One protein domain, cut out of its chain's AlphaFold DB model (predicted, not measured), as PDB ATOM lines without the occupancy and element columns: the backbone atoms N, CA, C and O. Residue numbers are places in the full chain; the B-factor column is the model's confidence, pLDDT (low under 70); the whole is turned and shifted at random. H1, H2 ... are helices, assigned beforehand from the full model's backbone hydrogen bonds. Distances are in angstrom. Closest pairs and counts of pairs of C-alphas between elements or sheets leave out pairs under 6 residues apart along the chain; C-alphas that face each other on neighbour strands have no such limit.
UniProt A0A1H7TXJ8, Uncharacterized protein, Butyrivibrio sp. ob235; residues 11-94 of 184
ATOM      1  N   ARG A  11     258.356 422.093 295.386       89.06
ATOM      2  CA  ARG A  11     257.226 421.240 295.028       89.06
ATOM      3  C   ARG A  11     256.317 421.935 294.026       89.06
ATOM      4  O   ARG A  11     255.984 421.347 293.003       89.06
ATOM      5  N   ALA A  12     255.983 423.206 294.254       88.56
ATOM      6  CA  ALA A  12     255.222 424.010 293.298       88.56
ATOM      7  C   ALA A  12     255.959 424.138 291.955       88.56
ATOM      8  O   ALA A  12     255.337 424.005 290.901       88.56
ATOM      9  N   SER A  13     257.284 424.321 291.986       88.44
ATOM     10  CA  SER A  13     258.105 424.352 290.769       88.44
ATOM     11  C   SER A  13     258.057 423.026 290.009       88.44
ATOM     12  O   SER A  13     257.869 423.033 288.798       88.44
ATOM     13  N   ARG A  14     258.201 421.888 290.697       91.25
ATOM     14  CA  ARG A  14     258.173 420.555 290.070       91.25
ATOM     15  C   ARG A  14     256.790 420.204 289.525       91.25
ATOM     16  O   ARG A  14     256.681 419.654 288.434       91.25
ATOM     17  N   ILE A  15     255.727 420.608 290.215       91.81
ATOM     18  CA  ILE A  15     254.358 420.482 289.699       91.81
ATOM     19  C   ILE A  15     254.167 421.336 288.443       91.81
ATOM     20  O   ILE A  15     253.548 420.870 287.493       91.81
ATOM     21  N   GLN A  16     254.722 422.550 288.395       91.56
ATOM     22  CA  GLN A  16     254.683 423.360 287.174       91.56
ATOM     23  C   GLN A  16     255.428 422.675 286.019       91.56
ATOM     24  O   GLN A  16     254.891 422.606 284.922       91.56
ATOM     25  N   THR A  17     256.601 422.085 286.273       92.00
ATOM     26  CA  THR A  17     257.325 421.290 285.266       92.00
ATOM     27  C   THR A  17     256.494 420.122 284.731       92.00
ATOM     28  O   THR A  17     256.498 419.886 283.527       92.00
ATOM     29  N   LEU A  18     255.765 419.409 285.597       93.69
ATOM     30  CA  LEU A  18     254.847 418.343 285.179       93.69
ATOM     31  C   LEU A  18     253.739 418.890 284.272       93.69
ATOM     32  O   LEU A  18     253.503 418.337 283.206       93.69
ATOM     33  N   ILE A  19     253.090 419.988 284.672       92.19
ATOM     34  CA  ILE A  19     252.020 420.634 283.892       92.19
ATOM     35  C   ILE A  19     252.508 420.986 282.485       92.19
ATOM     36  O   ILE A  19     251.829 420.681 281.504       92.19
ATOM     37  N   ASP A  20     253.690 421.595 282.397       92.31
ATOM     38  CA  ASP A  20     254.285 422.012 281.129       92.31
ATOM     39  C   ASP A  20     254.639 420.796 280.253       92.31
ATOM     40  O   ASP A  20     254.412 420.817 279.044       92.31
ATOM     41  N   ARG A  21     255.160 419.715 280.853       91.75
ATOM     42  CA  ARG A  21     255.553 418.481 280.149       91.75
ATOM     43  C   ARG A  21     254.359 417.689 279.621       91.75
ATOM     44  O   ARG A  21     254.419 417.194 278.500       91.75
ATOM     45  N   GLU A  22     253.296 417.586 280.410       91.50
ATOM     46  CA  GLU A  22     252.060 416.896 280.025       91.50
ATOM     47  C   GLU A  22     251.167 417.749 279.111       91.50
ATOM     48  O   GLU A  22     250.152 417.267 278.611       91.50
ATOM     49  N   ASN A  23     251.534 419.016 278.874       93.88
ATOM     50  CA  ASN A  23     250.752 419.976 278.098       93.88
ATOM     51  C   ASN A  23     249.300 420.094 278.608       93.88
ATOM     52  O   ASN A  23     248.340 420.123 277.834       93.88
ATOM     53  N   ILE A  24     249.153 420.150 279.931       94.75
ATOM     54  CA  ILE A  24     247.870 420.300 280.624       94.75
ATOM     55  C   ILE A  24     247.788 421.658 281.312       94.75
ATOM     56  O   ILE A  24     248.764 422.385 281.473       94.75
ATOM     57  N   THR A  25     246.602 422.008 281.781       93.38
ATOM     58  CA  THR A  25     246.367 423.164 282.640       93.38
ATOM     59  C   THR A  25     246.355 422.761 284.116       93.38
ATOM     60  O   THR A  25     246.037 421.630 284.483       93.38
ATOM     61  N   ARG A  26     246.586 423.726 285.018       89.88
ATOM     62  CA  ARG A  26     246.384 423.530 286.473       89.88
ATOM     63  C   ARG A  26     244.976 423.029 286.808       89.88
ATOM     64  O   ARG A  26     244.793 422.303 287.778       89.88
ATOM     65  N   LYS A  27     243.975 423.429 286.018       92.50
ATOM     66  CA  LYS A  27     242.590 422.982 286.189       92.50
ATOM     67  C   LYS A  27     242.456 421.495 285.877       92.50
ATOM     68  O   LYS A  27     241.847 420.781 286.661       92.50
ATOM     69  N   GLU A  28     243.026 421.042 284.768       92.75
ATOM     70  CA  GLU A  28     243.011 419.626 284.384       92.75
ATOM     71  C   GLU A  28     243.773 418.768 285.393       92.75
ATOM     72  O   GLU A  28     243.254 417.735 285.809       92.75
ATOM     73  N   LEU A  29     244.916 419.251 285.893       93.62
ATOM     74  CA  LEU A  29     245.642 418.583 286.974       93.62
ATOM     75  C   LEU A  29     244.795 418.463 288.253       93.62
ATOM     76  O   LEU A  29     244.710 417.396 288.850       93.62
ATOM     77  N   ALA A  30     244.121 419.532 288.686       92.75
ATOM     78  CA  ALA A  30     243.258 419.464 289.868       92.75
ATOM     79  C   ALA A  30     242.103 418.463 289.694       92.75
ATOM     80  O   ALA A  30     241.728 417.773 290.645       92.75
ATOM     81  N   LEU A  31     241.562 418.369 288.476       92.75
ATOM     82  CA  LEU A  31     240.470 417.457 288.155       92.75
ATOM     83  C   LEU A  31     240.908 415.986 288.111       92.75
ATOM     84  O   LEU A  31     240.097 415.116 288.430       92.75
ATOM     85  N   SER A  32     242.167 415.695 287.773       91.94
ATOM     86  CA  SER A  32     242.716 414.330 287.803       91.94
ATOM     87  C   SER A  32     243.109 413.870 289.214       91.94
ATOM     88  O   SER A  32     243.151 412.672 289.500       91.94
ATOM     89  N   MET A  33     243.326 414.803 290.144       92.44
ATOM     90  CA  MET A  33     243.623 414.510 291.545       92.44
ATOM     91  C   MET A  33     242.363 414.103 292.320       92.44
ATOM     92  O   MET A  33     241.575 414.946 292.750       92.44
ATOM     93  N   ILE A  34     242.194 412.804 292.573       90.25
ATOM     94  CA  ILE A  34     241.053 412.276 293.340       90.25
ATOM     95  C   ILE A  34     241.367 412.221 294.839       90.25
ATOM     96  O   ILE A  34     242.317 411.573 295.285       90.25
ATOM     97  N   ASN A  35     240.535 412.883 295.644       84.81
ATOM     98  CA  ASN A  35     240.661 412.908 297.096       84.81
ATOM     99  C   ASN A  35     240.135 411.621 297.767       84.81
ATOM    100  O   ASN A  35     239.526 410.761 297.136       84.81
ATOM    101  N   ALA A  36     240.338 411.492 299.083       82.75
ATOM    102  CA  ALA A  36     239.926 410.306 299.849       82.75
ATOM    103  C   ALA A  36     238.407 410.031 299.837       82.75
ATOM    104  O   ALA A  36     237.989 408.920 300.141       82.75
ATOM    105  N   LYS A  37     237.585 411.028 299.487       85.75
ATOM    106  CA  LYS A  37     236.129 410.899 299.333       85.75
ATOM    107  C   LYS A  37     235.718 410.552 297.894       85.75
ATOM    108  O   LYS A  37     234.534 410.599 297.590       85.75
ATOM    109  N   GLY A  38     236.674 410.254 297.009       85.94
ATOM    110  CA  GLY A  38     236.417 409.919 295.606       85.94
ATOM    111  C   GLY A  38     236.133 411.121 294.704       85.94
ATOM    112  O   GLY A  38     235.785 410.928 293.546       85.94
ATOM    113  N   ASN A  39     236.297 412.351 295.202       89.06
ATOM    114  CA  ASN A  39     235.991 413.563 294.440       89.06
ATOM    115  C   ASN A  39     237.270 414.243 293.928       89.06
ATOM    116  O   ASN A  39     238.277 414.228 294.645       89.06
ATOM    117  N   PRO A  40     237.235 414.900 292.756       89.94
ATOM    118  CA  PRO A  40     238.326 415.752 292.301       89.94
ATOM    119  C   PRO A  40     238.664 416.872 293.292       89.94
ATOM    120  O   PRO A  40     237.828 417.291 294.103       89.94
ATOM    121  N   ILE A  41     239.894 417.374 293.232       89.94
ATOM    122  CA  ILE A  41     240.294 418.562 293.985       89.94
ATOM    123  C   ILE A  41     239.722 419.809 293.304       89.94
ATOM    124  O   ILE A  41     239.724 419.932 292.083       89.94
ATOM    125  N   ASP A  42     239.251 420.764 294.109       89.25
ATOM    126  CA  ASP A  42     238.850 422.077 293.606       89.25
ATOM    127  C   ASP A  42     240.062 422.782 292.954       89.25
ATOM    128  O   ASP A  42     241.072 423.010 293.639       89.25
ATOM    129  N   PRO A  43     239.980 423.170 291.668       89.38
ATOM    130  CA  PRO A  43     241.039 423.900 290.975       89.38
ATOM    131  C   PRO A  43     241.525 425.159 291.703       89.38
ATOM    132  O   PRO A  43     242.712 425.486 291.633       89.38
ATOM    133  N   GLN A  44     240.652 425.856 292.438       87.81
ATOM    134  CA  GLN A  44     241.042 427.033 293.218       87.81
ATOM    135  C   GLN A  44     241.970 426.664 294.378       87.81
ATOM    136  O   GLN A  44     242.902 427.409 294.675       87.81
ATOM    137  N   ASN A  45     241.758 425.504 295.006       86.62
ATOM    138  CA  ASN A  45     242.602 425.036 296.104       86.62
ATOM    139  C   ASN A  45     244.004 424.672 295.610       86.62
ATOM    140  O   ASN A  45     244.979 425.026 296.267       86.62
ATOM    141  N   LEU A  46     244.119 424.019 294.447       85.12
ATOM    142  CA  LEU A  46     245.425 423.751 293.838       85.12
ATOM    143  C   LEU A  46     246.126 425.053 293.421       85.12
ATOM    144  O   LEU A  46     247.303 425.234 293.713       85.12
ATOM    145  N   SER A  47     245.399 425.988 292.802       86.00
ATOM    146  CA  SER A  47     245.960 427.280 292.385       86.00
ATOM    147  C   SER A  47     246.499 428.089 293.571       86.00
ATOM    148  O   SER A  47     247.609 428.609 293.507       86.00
ATOM    149  N   ARG A  48     245.759 428.125 294.689       85.19
ATOM    150  CA  ARG A  48     246.213 428.747 295.946       85.19
ATOM    151  C   ARG A  48     247.400 428.015 296.567       85.19
ATOM    152  O   ARG A  48     248.272 428.652 297.138       85.19
ATOM    153  N   ALA A  49     247.451 426.687 296.487       82.75
ATOM    154  CA  ALA A  49     248.591 425.920 296.996       82.75
ATOM    155  C   ALA A  49     249.877 426.176 296.189       82.75
ATOM    156  O   ALA A  49     250.968 426.092 296.737       82.75
ATOM    157  N   MET A  50     249.744 426.499 294.901       81.94
ATOM    158  CA  MET A  50     250.862 426.791 294.001       81.94
ATOM    159  C   MET A  50     251.207 428.285 293.884       81.94
ATOM    160  O   MET A  50     252.112 428.625 293.125       81.94
ATOM    161  N   SER A  51     250.477 429.187 294.549       78.81
ATOM    162  CA  SER A  51     250.720 430.629 294.433       78.81
ATOM    163  C   SER A  51     251.948 431.063 295.227       78.81
ATOM    164  O   SER A  51     252.136 430.615 296.356       78.81
ATOM    165  N   ASP A  52     252.706 432.010 294.676       65.25
ATOM    166  CA  ASP A  52     253.948 432.529 295.266       65.25
ATOM    167  C   ASP A  52     253.744 433.192 296.644       65.25
ATOM    168  O   ASP A  52     254.653 433.171 297.469       65.25
ATOM    169  N   ASP A  53     252.539 433.703 296.920       65.56
ATOM    170  CA  ASP A  53     252.175 434.361 298.186       65.56
ATOM    171  C   ASP A  53     251.799 433.377 299.309       65.56
ATOM    172  O   ASP A  53     251.478 433.785 300.427       65.56
ATOM    173  N   ASN A  54     251.785 432.072 299.027       64.25
ATOM    174  CA  ASN A  54     251.427 431.063 300.012       64.25
ATOM    175  C   ASN A  54     252.686 430.487 300.665       64.25
ATOM    176  O   ASN A  54     253.388 429.661 300.087       64.25
ATOM    177  N   GLU A  55     252.943 430.895 301.910       54.97
ATOM    178  CA  GLU A  55     254.035 430.349 302.731       54.97
ATOM    179  C   GLU A  55     253.855 428.855 303.038       54.97
ATOM    180  O   GLU A  55     254.814 428.168 303.403       54.97
ATOM    181  N   LYS A  56     252.630 428.325 302.901       59.59
ATOM    182  CA  LYS A  56     252.382 426.893 303.049       59.59
ATOM    183  C   LYS A  56     252.821 426.193 301.776       59.59
ATOM    184  O   LYS A  56     252.150 426.257 300.749       59.59
ATOM    185  N   ASP A  57     253.946 425.501 301.902       66.88
ATOM    186  CA  ASP A  57     254.469 424.588 300.898       66.88
ATOM    187  C   ASP A  57     253.369 423.648 300.364       66.88
ATOM    188  O   ASP A  57     252.420 423.299 301.081       66.88
ATOM    189  N   VAL A  58     253.489 423.204 299.108       83.12
ATOM    190  CA  VAL A  58     252.549 422.221 298.565       83.12
ATOM    191  C   VAL A  58     252.663 420.974 299.434       83.12
ATOM    192  O   VAL A  58     253.730 420.375 299.561       83.12
ATOM    193  N   SER A  59     251.570 420.603 300.103       87.69
ATOM    194  CA  SER A  59     251.644 419.498 301.059       87.69
ATOM    195  C   SER A  59     251.933 418.178 300.344       87.69
ATOM    196  O   SER A  59     251.446 417.940 299.238       87.69
ATOM    197  N   GLU A  60     252.616 417.269 301.030       89.44
ATOM    198  CA  GLU A  60     252.866 415.901 300.563       89.44
ATOM    199  C   GLU A  60     251.591 415.190 300.080       89.44
ATOM    200  O   GLU A  60     251.621 414.423 299.121       89.44
ATOM    201  N   LYS A  61     250.440 415.491 300.692       89.69
ATOM    202  CA  LYS A  61     249.139 414.960 300.270       89.69
ATOM    203  C   LYS A  61     248.813 415.302 298.812       89.69
ATOM    204  O   LYS A  61     248.306 414.439 298.101       89.69
ATOM    205  N   TYR A  62     249.103 416.528 298.373       90.00
ATOM    206  CA  TYR A  62     248.934 416.928 296.974       90.00
ATOM    207  C   TYR A  62     249.909 416.158 296.080       90.00
ATOM    208  O   TYR A  62     249.474 415.582 295.090       90.00
ATOM    209  N   CYS A  63     251.183 416.050 296.469       92.25
ATOM    210  CA  CYS A  63     252.184 415.287 295.716       92.25
ATOM    211  C   CYS A  63     251.784 413.812 295.540       92.25
ATOM    212  O   CYS A  63     251.875 413.275 294.441       92.25
ATOM    213  N   ARG A  64     251.255 413.162 296.583       93.19
ATOM    214  CA  ARG A  64     250.769 411.772 296.505       93.19
ATOM    215  C   ARG A  64     249.531 411.619 295.621       93.19
ATOM    216  O   ARG A  64     249.389 410.614 294.935       93.19
ATOM    217  N   MET A  65     248.631 412.602 295.626       93.62
ATOM    218  CA  MET A  65     247.475 412.607 294.722       93.62
ATOM    219  C   MET A  65     247.898 412.789 293.263       93.62
ATOM    220  O   MET A  65     247.343 412.122 292.396       93.62
ATOM    221  N   ILE A  66     248.898 413.636 293.008       93.69
ATOM    222  CA  ILE A  66     249.490 413.819 291.679       93.69
ATOM    223  C   ILE A  66     250.166 412.526 291.223       93.69
ATOM    224  O   ILE A  66     249.839 412.047 290.149       93.69
ATOM    225  N   GLN A  67     251.003 411.900 292.057       94.50
ATOM    226  CA  GLN A  67     251.614 410.600 291.747       94.50
ATOM    227  C   GLN A  67     250.557 409.538 291.414       94.50
ATOM    228  O   GLN A  67     250.735 408.732 290.513       94.50
ATOM    229  N   LYS A  68     249.435 409.517 292.140       93.06
ATOM    230  CA  LYS A  68     248.362 408.560 291.859       93.06
ATOM    231  C   LYS A  68     247.707 408.799 290.492       93.06
ATOM    232  O   LYS A  68     247.275 407.834 289.870       93.06
ATOM    233  N   ALA A  69     247.600 410.055 290.062       92.44
ATOM    234  CA  ALA A  69     247.057 410.421 288.756       92.44
ATOM    235  C   ALA A  69     248.078 410.235 287.615       92.44
ATOM    236  O   ALA A  69     247.677 409.876 286.513       92.44
ATOM    237  N   TYR A  70     249.369 410.426 287.905       92.38
ATOM    238  CA  TYR A  70     250.497 410.331 286.974       92.38
ATOM    239  C   TYR A  70     251.590 409.415 287.566       92.38
ATOM    240  O   TYR A  70     252.571 409.900 288.147       92.38
ATOM    241  N   PRO A  71     251.396 408.082 287.516       89.44
ATOM    242  CA  PRO A  71     252.237 407.098 288.211       89.44
ATOM    243  C   PRO A  71     253.692 407.034 287.730       89.44
ATOM    244  O   PRO A  71     254.553 406.512 288.440       89.44
ATOM    245  N   GLU A  72     253.982 407.560 286.545       86.81
ATOM    246  CA  GLU A  72     255.316 407.668 285.961       86.81
ATOM    247  C   GLU A  72     256.225 408.669 286.696       86.81
ATOM    248  O   GLU A  72     257.452 408.524 286.663       86.81
ATOM    249  N   TYR A  73     255.644 409.641 287.407       91.25
ATOM    250  CA  TYR A  73     256.381 410.615 288.207       91.25
ATOM    251  C   TYR A  73     256.680 410.072 289.601       91.25
ATOM    252  O   TYR A  73     255.825 409.516 290.297       91.25
ATOM    253  N   ARG A  74     257.912 410.272 290.064       92.12
ATOM    254  CA  ARG A  74     258.343 409.797 291.380       92.12
ATOM    255  C   ARG A  74     257.866 410.719 292.491       92.12
ATOM    256  O   ARG A  74     258.016 411.938 292.412       92.12
ATOM    257  N   ILE A  75     257.384 410.126 293.585       93.56
ATOM    258  CA  ILE A  75     257.017 410.892 294.779       93.56
ATOM    259  C   ILE A  75     258.227 411.617 295.379       93.56
ATOM    260  O   ILE A  75     258.109 412.790 295.709       93.56
ATOM    261  N   ASP A  76     259.398 410.978 295.411       89.81
ATOM    262  CA  ASP A  76     260.641 411.581 295.918       89.81
ATOM    263  C   ASP A  76     261.022 412.834 295.117       89.81
ATOM    264  O   ASP A  76     261.506 413.826 295.663       89.81
ATOM    265  N   TRP A  77     260.750 412.837 293.810       93.75
ATOM    266  CA  TRP A  77     260.898 414.042 293.009       93.75
ATOM    267  C   TRP A  77     259.790 415.048 293.300       93.75
ATOM    268  O   TRP A  77     260.080 416.196 293.591       93.75
ATOM    269  N   LEU A  78     258.518 414.676 293.347       92.38
ATOM    270  CA  LEU A  78     257.474 415.650 293.699       92.38
ATOM    271  C   LEU A  78     257.687 416.300 295.084       92.38
ATOM    272  O   LEU A  78     257.228 417.420 295.298       92.38
ATOM    273  N   LEU A  79     258.376 415.626 296.011       90.31
ATOM    274  CA  LEU A  79     258.637 416.117 297.367       90.31
ATOM    275  C   LEU A  79     259.869 417.012 297.514       90.31
ATOM    276  O   LEU A  79     259.879 417.826 298.441       90.31
ATOM    277  N   GLY A  80     260.847 416.916 296.613       86.50
ATOM    278  CA  GLY A  80     262.118 417.645 296.730       86.50
ATOM    279  C   GLY A  80     263.341 416.756 296.976       86.50
ATOM    280  O   GLY A  80     264.461 417.232 296.819       86.50
ATOM    281  N   ASP A  81     263.135 415.482 297.305       85.62
ATOM    282  CA  ASP A  81     264.148 414.581 297.877       85.62
ATOM    283  C   ASP A  81     265.033 413.890 296.826       85.62
ATOM    284  O   ASP A  81     266.117 413.401 297.137       85.62
ATOM    285  N   SER A  82     264.586 413.857 295.568       85.19
ATOM    286  CA  SER A  82     265.331 413.311 294.424       85.19
ATOM    287  C   SER A  82     265.411 414.323 293.286       85.19
ATOM    288  O   SER A  82     264.476 415.099 293.081       85.19
ATOM    289  N   GLU A  83     266.497 414.319 292.515       84.31
ATOM    290  CA  GLU A  83     266.602 415.093 291.267       84.31
ATOM    291  C   GLU A  83     265.946 414.375 290.073       84.31
ATOM    292  O   GLU A  83     265.648 415.009 289.062       84.31
ATOM    293  N   TYR A  84     265.643 413.079 290.199       86.81
ATOM    294  CA  TYR A  84     265.126 412.252 289.106       86.81
ATOM    295  C   TYR A  84     263.601 412.252 289.044       86.81
ATOM    296  O   TYR A  84     262.938 411.670 289.904       86.81
ATOM    297  N   MET A  85     263.059 412.862 287.993       87.62
ATOM    298  CA  MET A  85     261.624 413.073 287.806       87.62
ATOM    299  C   MET A  85     260.819 411.784 287.650       87.62
ATOM    300  O   MET A  85     259.779 411.630 288.295       87.62
ATOM    301  N   THR A  86     261.308 410.847 286.844       87.00
ATOM    302  CA  THR A  86     260.672 409.545 286.610       87.00
ATOM    303  C   THR A  86     261.566 408.391 287.071       87.00
ATOM    304  O   THR A  86     262.764 408.561 287.315       87.00
ATOM    305  N   TYR A  87     260.993 407.190 287.193       75.31
ATOM    306  CA  TYR A  87     261.790 405.975 287.420       75.31
ATOM    307  C   TYR A  87     262.717 405.668 286.242       75.31
ATOM    308  O   TYR A  87     263.823 405.184 286.455       75.31
ATOM    309  N   SER A  88     262.306 406.003 285.016       72.06
ATOM    310  CA  SER A  88     263.158 405.879 283.832       72.06
ATOM    311  C   SER A  88     264.345 406.836 283.887       72.06
ATOM    312  O   SER A  88     265.448 406.421 283.559       72.06
ATOM    313  N   ASP A  89     264.163 408.075 284.357       71.62
ATOM    314  CA  ASP A  89     265.279 409.017 284.538       71.62
ATOM    315  C   ASP A  89     266.257 408.501 285.589       71.62
ATOM    316  O   ASP A  89     267.465 408.552 285.388       71.62
ATOM    317  N   GLU A  90     265.752 407.979 286.705       71.62
ATOM    318  CA  GLU A  90     266.604 407.365 287.720       71.62
ATOM    319  C   GLU A  90     267.345 406.147 287.166       71.62
ATOM    320  O   GLU A  90     268.535 406.015 287.415       71.62
ATOM    321  N   PHE A  91     266.676 405.282 286.406       59.25
ATOM    322  CA  PHE A  91     267.298 404.118 285.786       59.25
ATOM    323  C   PHE A  91     268.367 404.530 284.768       59.25
ATOM    324  O   PHE A  91     269.499 404.084 284.877       59.25
ATOM    325  N   ILE A  92     268.058 405.438 283.841       59.56
ATOM    326  CA  ILE A  92     268.999 405.930 282.821       59.56
ATOM    327  C   ILE A  92     270.201 406.639 283.456       59.56
ATOM    328  O   ILE A  92     271.301 406.541 282.929       59.56
ATOM    329  N   ASN A  93     270.014 407.344 284.575       58.41
ATOM    330  CA  ASN A  93     271.111 408.029 285.263       58.41
ATOM    331  C   ASN A  93     271.856 407.146 286.281       58.41
ATOM    332  O   ASN A  93     272.967 407.501 286.664       58.41
ATOM    333  N   LYS A  94     271.264 406.039 286.754       57.66
ATOM    334  CA  LYS A  94     271.928 405.055 287.634       57.66
ATOM    335  C   LYS A  94     272.640 403.954 286.863       57.66
ATOM    336  O   LYS A  94     273.623 403.424 287.367       57.66
TER     337      LYS A  94
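This is residues 11 to 94 of the 184 residues of an uncharacterized protein of Butyrivibrio sp. ob235 (UniProt A0A1H7TXJ8). Five short helices make a small body: H1 and H4 run nearly alongside each other with a gap between them, the short H5 bridges them on one side, and the pair H2 and H3 sits on the other side. The last helix, H6, lies beyond H5's side at one end of the longest axis and touches no helix. The printed part has 84 residues with six named helices, H1 to H6 in order along the chain, and no named strand; the class is all helix, with 49 residues in the helices. The whole is compact, with a radius of gyration of the C-alphas of 12.6 A, and the C-alphas span 38 by 28 by 23 A.

H1, residues 11 to 22, is the longest helix by residues; it begins at C-alpha 11 at (257.226, 421.240, 295.028) and is 16.5 A long from first to last C-alpha. H2 is residues 26 to 32, 10.0 A long, and H3 is residues 43 to 49, 9.9 A long. H4, residues 60 to 69, begins at C-alpha 60 at (252.866, 415.901, 300.563) and is 14.3 A long. H5 is residues 75 to 79, 6.1 A long. H6, residues 87 to 94, is 10.2 A long and ends at C-alpha 94 at (271.928, 405.055, 287.634).

H1 touches H5 with residues 11 to 15 alone; their closest C-alphas are those of Arg 11 and Leu 78, 5.8 A apart. H1 and H4 are close but not clearly touching, at a shallow tilt of 14 degrees, the same way; their closest C-alphas, those of Arg 11 and Cys 63, are 7.8 A apart. H1 and H2 are also close but not clearly touching, about perpendicular at 83 degrees, with the C-alphas of Ile 19 and Arg 26 closest at 6.8 A. H2 touches H3, the closest C-alphas being those of Ala 30 and Pro 43 at 5.1 A. Their tilt is steep at 67 degrees, only just short of about perpendicular, and they run opposite ways. H2 and H4 only just touch, with 3 pairs of C-alphas within 8 A, the closest being those of Ser 32 and Ala 69 at 5.9 A. H4 touches H5, where the C-alphas of Cys 63 and Leu 78 are closest at 5.7 A. H6 is apart from the other five helices. In H1 to H6 every backbone O i to N i+4 pair is within hydrogen-bond range.

The two C-alphas farthest apart, those of Gln 44 and Lys 94, are 38.3 A apart. The printed part has no cut. The links H1 to H2 and H4 to H5 are tight, the other three are short, and no link is long. The mean pLDDT of the printed part is 85.4; residues 52 to 57 and 91 to 94 are under 70.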